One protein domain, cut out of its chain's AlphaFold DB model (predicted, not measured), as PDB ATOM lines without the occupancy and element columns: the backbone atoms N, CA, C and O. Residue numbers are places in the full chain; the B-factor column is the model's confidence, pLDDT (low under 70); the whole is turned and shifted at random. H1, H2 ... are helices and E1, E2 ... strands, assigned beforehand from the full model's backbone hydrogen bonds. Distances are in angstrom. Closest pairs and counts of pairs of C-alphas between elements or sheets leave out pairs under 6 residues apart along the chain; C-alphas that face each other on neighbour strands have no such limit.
ATOM      1  N   VAL A 186       4.513   2.233  87.503       53.09
ATOM      2  CA  VAL A 186       3.962   3.514  87.969       53.09
ATOM      3  C   VAL A 186       4.977   4.644  87.760       53.09
ATOM      4  O   VAL A 186       4.609   5.683  87.218       53.09
ATOM      5  N   ALA A 187       6.257   4.421  88.073       50.81
ATOM      6  CA  ALA A 187       7.350   5.372  87.867       50.81
ATOM      7  C   ALA A 187       7.554   5.709  86.379       50.81
ATOM      8  O   ALA A 187       7.637   6.881  86.022       50.81
ATOM      9  N   ALA A 188       7.516   4.710  85.490       52.97
ATOM     10  CA  ALA A 188       7.631   4.922  84.042       52.97
ATOM     11  C   ALA A 188       6.444   5.700  83.437       52.97
ATOM     12  O   ALA A 188       6.587   6.362  82.411       52.97
ATOM     13  N   LYS A 189       5.255   5.637  84.059       51.97
ATOM     14  CA  LYS A 189       4.073   6.412  83.637       51.97
ATOM     15  C   LYS A 189       4.009   7.798  84.296       51.97
ATOM     16  O   LYS A 189       3.344   8.685  83.763       51.97
ATOM     17  N   ALA A 190       4.697   7.981  85.426       52.56
ATOM     18  CA  ALA A 190       4.781   9.233  86.178       52.56
ATOM     19  C   ALA A 190       5.661  10.288  85.492       52.56
ATOM     20  O   ALA A 190       5.367  11.471  85.604       52.56
ATOM     21  N   GLU A 191       6.668   9.877  84.715       53.41
ATOM     22  CA  GLU A 191       7.574  10.797  84.004       53.41
ATOM     23  C   GLU A 191       6.858  11.695  82.966       53.41
ATOM     24  O   GLU A 191       7.416  12.694  82.523       53.41
ATOM     25  N   ASN A 192       5.605  11.378  82.598       53.44
ATOM     26  CA  ASN A 192       4.827  12.088  81.571       53.44
ATOM     27  C   ASN A 192       3.395  12.497  81.998       53.44
ATOM     28  O   ASN A 192       2.570  12.819  81.139       53.44
ATOM     29  N   ALA A 193       3.055  12.495  83.293       54.94
ATOM     30  CA  ALA A 193       1.704  12.821  83.777       54.94
ATOM     31  C   ALA A 193       1.685  14.042  84.717       54.94
ATOM     32  O   ALA A 193       2.645  14.295  85.433       54.94
ATOM     33  N   ARG A 194       0.577  14.806  84.705       56.09
ATOM     34  CA  ARG A 194       0.368  16.016  85.531       56.09
ATOM     35  C   ARG A 194       0.694  15.755  87.013       56.09
ATOM     36  O   ARG A 194       0.255  14.751  87.562       56.09
ATOM     37  N   ASP A 195       1.390  16.710  87.629       61.62
ATOM     38  CA  ASP A 195       2.056  16.641  88.946       61.62
ATOM     39  C   ASP A 195       1.148  16.214  90.130       61.62
ATOM     40  O   ASP A 195       1.607  15.646  91.120       61.62
ATOM     41  N   VAL A 196      -0.168  16.436  90.023       62.66
ATOM     42  CA  VAL A 196      -1.178  16.071  91.033       62.66
ATOM     43  C   VAL A 196      -2.443  15.547  90.341       62.66
ATOM     44  O   VAL A 196      -2.954  16.185  89.416       62.66
ATOM     45  N   PHE A 197      -2.981  14.414  90.804       70.88
ATOM     46  CA  PHE A 197      -4.272  13.859  90.371       70.88
ATOM     47  C   PHE A 197      -5.217  13.642  91.561       70.88
ATOM     48  O   PHE A 197      -4.787  13.622  92.710       70.88
ATOM     49  N   VAL A 198      -6.521  13.519  91.297       69.69
ATOM     50  CA  VAL A 198      -7.547  13.313  92.335       69.69
ATOM     51  C   VAL A 198      -7.956  11.845  92.359       69.69
ATOM     52  O   VAL A 198      -8.350  11.304  91.326       69.69
ATOM     53  N   TRP A 199      -7.874  11.209  93.526       70.56
ATOM     54  CA  TRP A 199      -8.292   9.829  93.767       70.56
ATOM     55  C   TRP A 199      -9.390   9.764  94.833       70.56
ATOM     56  O   TRP A 199      -9.448  10.620  95.708       70.56
ATOM     57  N   GLY A 200     -10.279   8.774  94.749       71.50
ATOM     58  CA  GLY A 200     -11.288   8.514  95.777       71.50
ATOM     59  C   GLY A 200     -10.741   7.529  96.803       71.50
ATOM     60  O   GLY A 200     -10.334   6.435  96.415       71.50
ATOM     61  N   ASP A 201     -10.719   7.896  98.082       74.38
ATOM     62  CA  ASP A 201     -10.320   6.976  99.150       74.38
ATOM     63  C   ASP A 201     -11.389   5.892  99.421       74.38
ATOM     64  O   ASP A 201     -12.437   5.832  98.773       74.38
ATOM     65  N   ALA A 202     -11.144   5.016 100.402       69.12
ATOM     66  CA  ALA A 202     -12.073   3.940 100.766       69.12
ATOM     67  C   ALA A 202     -13.449   4.435 101.270       69.12
ATOM     68  O   ALA A 202     -14.397   3.652 101.309       69.12
ATOM     69  N   SER A 203     -13.567   5.719 101.624       77.88
ATOM     70  CA  SER A 203     -14.815   6.388 102.016       77.88
ATOM     71  C   SER A 203     -15.406   7.234 100.879       77.88
ATOM     72  O   SER A 203     -16.351   7.993 101.094       77.88
ATOM     73  N   ASN A 204     -14.870   7.091  99.662       70.75
ATOM     74  CA  ASN A 204     -15.246   7.827  98.461       70.75
ATOM     75  C   ASN A 204     -15.029   9.353  98.569       70.75
ATOM     76  O   ASN A 204     -15.708  10.129  97.892       70.75
ATOM     77  N   GLN A 205     -14.090   9.799  99.411       75.38
ATOM     78  CA  GLN A 205     -13.681  11.202  99.486       75.38
ATOM     79  C   GLN A 205     -12.564  11.498  98.485       75.38
ATOM     80  O   GLN A 205     -11.660  10.689  98.282       75.38
ATOM     81  N   GLN A 206     -12.626  12.671  97.851       71.69
ATOM     82  CA  GLN A 206     -11.625  13.101  96.878       71.69
ATOM     83  C   GLN A 206     -10.346  13.563  97.583       71.69
ATOM     84  O   GLN A 206     -10.348  14.550  98.314       71.69
ATOM     85  N   VAL A 207      -9.249  12.862  97.320       76.75
ATOM     86  CA  VAL A 207      -7.910  13.143  97.832       76.75
ATOM     87  C   VAL A 207      -7.012  13.523  96.663       76.75
ATOM     88  O   VAL A 207      -6.920  12.807  95.667       76.75
ATOM     89  N   HIS A 208      -6.337  14.663  96.776       76.62
ATOM     90  CA  HIS A 208      -5.328  15.084  95.809       76.62
ATOM     91  C   HIS A 208      -4.002  14.390  96.137       76.62
ATOM     92  O   HIS A 208      -3.491  14.548  97.243       76.62
ATOM     93  N   MET A 209      -3.452  13.627  95.195       71.75
ATOM     94  CA  MET A 209      -2.227  12.846  95.378       71.75
ATOM     95  C   MET A 209      -1.223  13.110  94.258       71.75
ATOM     96  O   MET A 209      -1.597  13.283  93.095       71.75
ATOM     97  N   THR A 210       0.063  13.106  94.605       78.12
ATOM     98  CA  THR A 210       1.152  13.080  93.617       78.12
ATOM     99  C   THR A 210       1.433  11.645  93.166       78.12
ATOM    100  O   THR A 210       1.074  10.674  93.838       78.12
ATOM    101  N   MET A 211       2.117  11.480  92.031       69.88
ATOM    102  CA  MET A 211       2.505  10.145  91.550       69.88
ATOM    103  C   MET A 211       3.452   9.413  92.514       69.88
ATOM    104  O   MET A 211       3.370   8.191  92.631       69.88
ATOM    105  N   ALA A 212       4.296  10.141  93.253       72.25
ATOM    106  CA  ALA A 212       5.159   9.561  94.282       72.25
ATOM    107  C   ALA A 212       4.338   8.985  95.449       72.25
ATOM    108  O   ALA A 212       4.526   7.830  95.825       72.25
ATOM    109  N   GLN A 213       3.357   9.746  95.944       75.12
ATOM    110  CA  GLN A 213       2.459   9.296  97.015       75.12
ATOM    111  C   GLN A 213       1.605   8.095  96.586       75.12
ATOM    112  O   GLN A 213       1.353   7.192  97.380       75.12
ATOM    113  N   ALA A 214       1.178   8.051  95.321       73.06
ATOM    114  CA  ALA A 214       0.463   6.899  94.774       73.06
ATOM    115  C   ALA A 214       1.355   5.647  94.698       73.06
ATOM    116  O   ALA A 214       0.898   4.548  95.010       73.06
ATOM    117  N   GLY A 215       2.629   5.805  94.324       69.38
ATOM    118  CA  GLY A 215       3.613   4.721  94.322       69.38
ATOM    119  C   GLY A 215       3.866   4.148  95.720       69.38
ATOM    120  O   GLY A 215       3.830   2.930  95.897       69.38
ATOM    121  N   GLU A 216       4.047   5.013  96.719       76.88
ATOM    122  CA  GLU A 216       4.209   4.605  98.123       76.88
ATOM    123  C   GLU A 216       2.972   3.882  98.656       76.88
ATOM    124  O   GLU A 216       3.094   2.840  99.299       76.88
ATOM    125  N   LEU A 217       1.772   4.382  98.342       79.19
ATOM    126  CA  LEU A 217       0.536   3.741  98.770       79.19
ATOM    127  C   LEU A 217       0.372   2.345  98.154       79.19
ATOM    128  O   LEU A 217       0.022   1.404  98.861       79.19
ATOM    129  N   VAL A 218       0.660   2.182  96.859       71.25
ATOM    130  CA  VAL A 218       0.610   0.867  96.198       71.25
ATOM    131  C   VAL A 218       1.627  -0.094  96.817       71.25
ATOM    132  O   VAL A 218       1.296  -1.259  97.043       71.25
ATOM    133  N   ALA A 219       2.831   0.381  97.145       71.88
ATOM    134  CA  ALA A 219       3.841  -0.426  97.827       71.88
ATOM    135  C   ALA A 219       3.386  -0.843  99.236       71.88
ATOM    136  O   ALA A 219       3.478  -2.018  99.589       71.88
ATOM    137  N   ALA A 220       2.816   0.084 100.012       76.25
ATOM    138  CA  ALA A 220       2.286  -0.192 101.344       76.25
ATOM    139  C   ALA A 220       1.098  -1.168 101.307       76.25
ATOM    140  O   ALA A 220       1.029  -2.088 102.119       76.25
ATOM    141  N   MET A 221       0.185  -1.024 100.340       76.31
ATOM    142  CA  MET A 221      -0.939  -1.948 100.154       76.31
ATOM    143  C   MET A 221      -0.469  -3.343  99.734       76.31
ATOM    144  O   MET A 221      -0.996  -4.338 100.232       76.31
ATOM    145  N   ALA A 222       0.535  -3.431  98.855       68.62
ATOM    146  CA  ALA A 222       1.131  -4.703  98.465       68.62
ATOM    147  C   ALA A 222       1.803  -5.395  99.661       68.62
ATOM    148  O   ALA A 222       1.575  -6.586  99.868       68.62
ATOM    149  N   GLN A 223       2.555  -4.650 100.478       70.38
ATOM    150  CA  GLN A 223       3.185  -5.185 101.686       70.38
ATOM    151  C   GLN A 223       2.140  -5.636 102.712       70.38
ATOM    152  O   GLN A 223       2.182  -6.775 103.160       70.38
ATOM    153  N   ALA A 224       1.131  -4.809 102.998       75.62
ATOM    154  CA  ALA A 224       0.057  -5.160 103.926       75.62
ATOM    155  C   ALA A 224      -0.729  -6.404 103.475       75.62
ATOM    156  O   ALA A 224      -1.187  -7.195 104.300       75.62
ATOM    157  N   GLN A 225      -0.887  -6.603 102.162       68.69
ATOM    158  CA  GLN A 225      -1.526  -7.800 101.625       68.69
ATOM    159  C   GLN A 225      -0.646  -9.047 101.786       68.69
ATOM    160  O   GLN A 225      -1.176 -10.121 102.069       68.69
ATOM    161  N   VAL A 226       0.674  -8.918 101.623       74.12
ATOM    162  CA  VAL A 226       1.629 -10.004 101.890       74.12
ATOM    163  C   VAL A 226       1.633 -10.353 103.377       74.12
ATOM    164  O   VAL A 226       1.367 -11.503 103.712       74.12
ATOM    165  N   ASP A 227       1.784  -9.365 104.259       75.25
ATOM    166  CA  ASP A 227       1.812  -9.569 105.712       75.25
ATOM    167  C   ASP A 227       0.521 -10.234 106.213       75.25
ATOM    168  O   ASP A 227       0.550 -11.158 107.029       75.25
ATOM    169  N   ARG A 228      -0.636  -9.819 105.674       75.75
ATOM    170  CA  ARG A 228      -1.929 -10.435 105.999       75.75
ATOM    171  C   ARG A 228      -2.008 -11.893 105.556       75.75
ATOM    172  O   ARG A 228      -2.594 -12.707 106.266       75.75
ATOM    173  N   ASN A 229      -1.460 -12.230 104.392       69.62
ATOM    174  CA  ASN A 229      -1.449 -13.610 103.914       69.62
ATOM    175  C   ASN A 229      -0.498 -14.478 104.743       69.62
ATOM    176  O   ASN A 229      -0.867 -15.592 105.111       69.62
ATOM    177  N   ASP A 230       0.680 -13.962 105.087       75.25
ATOM    178  CA  ASP A 230       1.646 -14.669 105.927       75.25
ATOM    179  C   ASP A 230       1.075 -14.958 107.321       75.25
ATOM    180  O   ASP A 230       1.248 -16.058 107.848       75.25
ATOM    181  N   GLU A 231       0.317 -14.019 107.889       78.31
ATOM    182  CA  GLU A 231      -0.408 -14.220 109.146       78.31
ATOM    183  C   GLU A 231      -1.491 -15.305 109.030       78.31
ATOM    184  O   GLU A 231      -1.616 -16.149 109.917       78.31
ATOM    185  N   ILE A 232      -2.242 -15.345 107.921       75.94
ATOM    186  CA  ILE A 232      -3.228 -16.411 107.673       75.94
ATOM    187  C   ILE A 232      -2.534 -17.777 107.645       75.94
ATOM    188  O   ILE A 232      -3.002 -18.713 108.296       75.94
ATOM    189  N   TYR A 233      -1.410 -17.899 106.936       72.12
ATOM    190  CA  TYR A 233      -0.667 -19.157 106.873       72.12
ATOM    191  C   TYR A 233      -0.065 -19.551 108.223       72.12
ATOM    192  O   TYR A 233      -0.061 -20.736 108.564       72.12
ATOM    193  N   ARG A 234       0.408 -18.578 109.009       76.38
ATOM    194  CA  ARG A 234       0.926 -18.826 110.357       76.38
ATOM    195  C   ARG A 234      -0.167 -19.373 111.271       76.38
ATOM    196  O   ARG A 234       0.001 -20.463 111.808       76.38
ATOM    197  N   ARG A 235      -1.325 -18.709 111.332       81.06
ATOM    198  CA  ARG A 235      -2.472 -19.172 112.129       81.06
ATOM    199  C   ARG A 235      -2.978 -20.540 111.697       81.06
ATOM    200  O   ARG A 235      -3.354 -21.355 112.532       81.06
ATOM    201  N   GLN A 236      -2.994 -20.818 110.394       76.00
ATOM    202  CA  GLN A 236      -3.378 -22.141 109.896       76.00
ATOM    203  C   GLN A 236      -2.414 -23.232 110.364       76.00
ATOM    204  O   GLN A 236      -2.864 -24.326 110.704       76.00
ATOM    205  N   ARG A 237      -1.108 -22.946 110.404       78.81
ATOM    206  CA  ARG A 237      -0.104 -23.882 110.917       78.81
ATOM    207  C   ARG A 237      -0.257 -24.101 112.415       78.81
ATOM    208  O   ARG A 237      -0.375 -25.246 112.827       78.81
ATOM    209  N   GLU A 238      -0.339 -23.028 113.192       80.69
ATOM    210  CA  GLU A 238      -0.531 -23.094 114.647       80.69
ATOM    211  C   GLU A 238      -1.803 -23.869 115.000       80.69
ATOM    212  O   GLU A 238      -1.799 -24.729 115.873       80.69
ATOM    213  N   LYS A 239      -2.891 -23.639 114.259       82.25
ATOM    214  CA  LYS A 239      -4.142 -24.371 114.456       82.25
ATOM    215  C   LYS A 239      -4.030 -25.843 114.071       82.25
ATOM    216  O   LYS A 239      -4.645 -26.686 114.715       82.25
ATOM    217  N   LYS A 240      -3.267 -26.162 113.023       80.75
ATOM    218  CA  LYS A 240      -2.993 -27.549 112.642       80.75
ATOM    219  C   LYS A 240      -2.176 -28.259 113.722       80.75
ATOM    220  O   LYS A 240      -2.531 -29.372 114.073       80.75
ATOM    221  N   GLU A 241      -1.149 -27.613 114.262       81.06
ATOM    222  CA  GLU A 241      -0.349 -28.144 115.373       81.06
ATOM    223  C   GLU A 241      -1.201 -28.317 116.638       81.06
ATOM    224  O   GLU A 241      -1.159 -29.370 117.261       81.06
ATOM    225  N   ALA A 242      -2.057 -27.345 116.968       82.06
ATOM    226  CA  ALA A 242      -2.976 -27.453 118.099       82.06
ATOM    227  C   ALA A 242      -3.958 -28.624 117.940       82.06
ATOM    228  O   ALA A 242      -4.180 -29.367 118.891       82.06
ATOM    229  N   LEU A 243      -4.512 -28.825 116.739       81.06
ATOM    230  CA  LEU A 243      -5.367 -29.978 116.441       81.06
ATOM    231  C   LEU A 243      -4.612 -31.309 116.555       81.06
ATOM    232  O   LEU A 243      -5.193 -32.278 117.029       81.06
ATOM    233  N   ASP A 244      -3.341 -31.351 116.154       82.50
ATOM    234  CA  ASP A 244      -2.495 -32.553 116.224       82.50
ATOM    235  C   ASP A 244      -2.196 -32.974 117.674       82.50
ATOM    236  O   ASP A 244      -1.938 -34.141 117.947       82.50
ATOM    237  N   THR A 245      -2.287 -32.035 118.624       81.50
ATOM    238  CA  THR A 245      -2.133 -32.311 120.063       81.50
ATOM    239  C   THR A 245      -3.414 -32.781 120.762       81.50
ATOM    240  O   THR A 245      -3.382 -33.056 121.961       81.50
ATOM    241  N   LEU A 246      -4.552 -32.862 120.059       85.75
ATOM    242  CA  LEU A 246      -5.813 -33.333 120.641       85.75
ATOM    243  C   LEU A 246      -5.940 -34.851 120.468       85.75
ATOM    244  O   LEU A 246      -6.179 -35.341 119.367       85.75
ATOM    245  N   GLU A 247      -5.813 -35.592 121.567       80.31
ATOM    246  CA  GLU A 247      -5.764 -37.063 121.535       80.31
ATOM    247  C   GLU A 247      -7.158 -37.725 121.571       80.31
ATOM    248  O   GLU A 247      -7.332 -38.812 121.022       80.31
ATOM    249  N   ASP A 248      -8.169 -37.049 122.138       81.38
ATOM    250  CA  ASP A 248      -9.486 -37.635 122.422       81.38
ATOM    251  C   ASP A 248     -10.668 -36.900 121.768       81.38
ATOM    252  O   ASP A 248     -10.723 -35.670 121.657       81.38
ATOM    253  N   LEU A 249     -11.687 -37.681 121.386       78.50
ATOM    254  CA  LEU A 249     -12.837 -37.229 120.593       78.50
ATOM    255  C   LEU A 249     -13.704 -36.170 121.300       78.50
ATOM    256  O   LEU A 249     -14.277 -35.299 120.641       78.50
ATOM    257  N   ASP A 250     -13.794 -36.236 122.629       83.19
ATOM    258  CA  ASP A 250     -14.535 -35.262 123.436       83.19
ATOM    259  C   ASP A 250     -13.831 -33.895 123.453       83.19
ATOM    260  O   ASP A 250     -14.489 -32.857 123.368       83.19
ATOM    261  N   VAL A 251     -12.492 -33.885 123.457       80.44
ATOM    262  CA  VAL A 251     -11.678 -32.659 123.416       80.44
ATOM    263  C   VAL A 251     -11.755 -32.009 122.034       80.44
ATOM    264  O   VAL A 251     -11.893 -30.792 121.930       80.44
ATOM    265  N   ILE A 252     -11.775 -32.815 120.968       77.12
ATOM    266  CA  ILE A 252     -11.973 -32.328 119.594       77.12
ATOM    267  C   ILE A 252     -13.338 -31.641 119.442       77.12
ATOM    268  O   ILE A 252     -13.431 -30.593 118.808       77.12
ATOM    269  N   ARG A 253     -14.406 -32.192 120.036       78.69
ATOM    270  CA  ARG A 253     -15.753 -31.588 119.969       78.69
ATOM    271  C   ARG A 253     -15.888 -30.308 120.791       78.69
ATOM    272  O   ARG A 253     -16.726 -29.477 120.453       78.69
ATOM    273  N   ALA A 254     -15.096 -30.157 121.848       81.12
ATOM    274  CA  ALA A 254     -15.056 -28.950 122.668       81.12
ATOM    275  C   ALA A 254     -14.118 -27.861 122.108       81.12
ATOM    276  O   ALA A 254     -14.160 -26.724 122.583       81.12
ATOM    277  N   PHE A 255     -13.278 -28.178 121.113       81.81
ATOM    278  CA  PHE A 255     -12.327 -27.237 120.524       81.81
ATOM    279  C   PHE A 255     -13.047 -26.152 119.714       81.81
ATOM    280  O   PHE A 255     -13.603 -26.411 118.644       81.81
ATOM    281  N   ASN A 256     -13.021 -24.918 120.220       72.75
ATOM    282  CA  ASN A 256     -13.699 -23.785 119.603       72.75
ATOM    283  C   ASN A 256     -12.725 -22.951 118.761       72.75
ATOM    284  O   ASN A 256     -11.589 -22.704 119.161       72.75
ATOM    285  N   VAL A 257     -13.175 -22.520 117.584       66.56
ATOM    286  CA  VAL A 257     -12.386 -21.688 116.669       66.56
ATOM    287  C   VAL A 257     -12.786 -20.234 116.883       66.56
ATOM    288  O   VAL A 257     -13.895 -19.867 116.500       66.56
ATOM    289  N   GLU A 258     -11.901 -19.423 117.459       61.19
ATOM    290  CA  GLU A 258     -12.009 -17.954 117.395       61.19
ATOM    291  C   GLU A 258     -11.349 -17.388 116.129       61.19
ATOM    292  O   GLU A 258     -10.293 -17.918 115.699       61.19
TER     293      GLU A 258
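What this domain is: This is residues 186 to 258 of the 258 residues of the protein "DUF4376 domain-containing protein" of Salmonella enteritidis (UniProt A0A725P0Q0). One long helix, H2, makes most of the length of this extended model, with a small two-strand hairpin, E1 and E2, and the short helix H1 at its first end, and the short helix H3 where the chain folds back past its last end. The middle of H2, residues 219 to 238, stands free, and the small parts at the two ends are far from each other. The printed part has 73 residues, with three named helices and two named strands in the order H1, E1, E2, H2, H3; the strands are antiparallel, in a sheet of order E1 - E2, and the class is mostly helix. The whole is extended, with a radius of gyration of the C-alphas of 22.1 A and spans of 66 by 26 by 11 A.

How they stand to each other: E1, residues 197 to 200, and E2, residues 206 to 209, are antiparallel neighbours in a hairpin, with 139 degrees between their directions. The C-alphas of Val 198 and His 208 face each other at 4.5 A. Across the pair, N 197 and O 209 are within hydrogen-bond range at 2.9 A, and so are N 207 and O 199 at 2.8 A. A tight link of one residue joins E2 to H2, residues 211 to 244. The closest C-alphas of E1 and H2, those of Phe 197 and Met 211, are 7.8 A apart. H1, residues 186 to 190, touches H2 with residues 211 to 215 of H2 alone; the closest C-alphas, those of Ala 190 and Met 211, are 5.9 A apart. H3, residues 249 to 254, is close to H2 but not clearly touching, with the C-alphas of Leu 243 and Ile 252 closest at 7.7 A. H2 and H3 run opposite ways at a steep tilt of 40 degrees. H3 is apart from H1, E1 and E2, and H1 is apart from E2. In H1, H2 and H3 every O i to N i+4 pair is within hydrogen-bond range.

Where its parts are: E1 measures 10.3 A from first to last C-alpha and E2 9.5 A. H2 begins at C-alpha 211, at (2.505, 10.145, 91.550), and ends 49.6 A away at C-alpha 244, at (-2.495, -32.553, 116.224). H1 measures 6.0 A. H3 measures 8.8 A and ends at C-alpha 254, at (-15.056, -28.950, 122.668).

The domain as a whole: The two C-alphas farthest apart, those of Asn 192 and Asp 250, are 66.1 A from each other. The printed part has no cut and ends at residue 258, the chain's last residue. No link is long; the link from H1 to E1 is short, and the other three are tight. The mean pLDDT of the printed part is 72.5; among the 20 residues under 70 are residues 186 to 196 and 257 to 258.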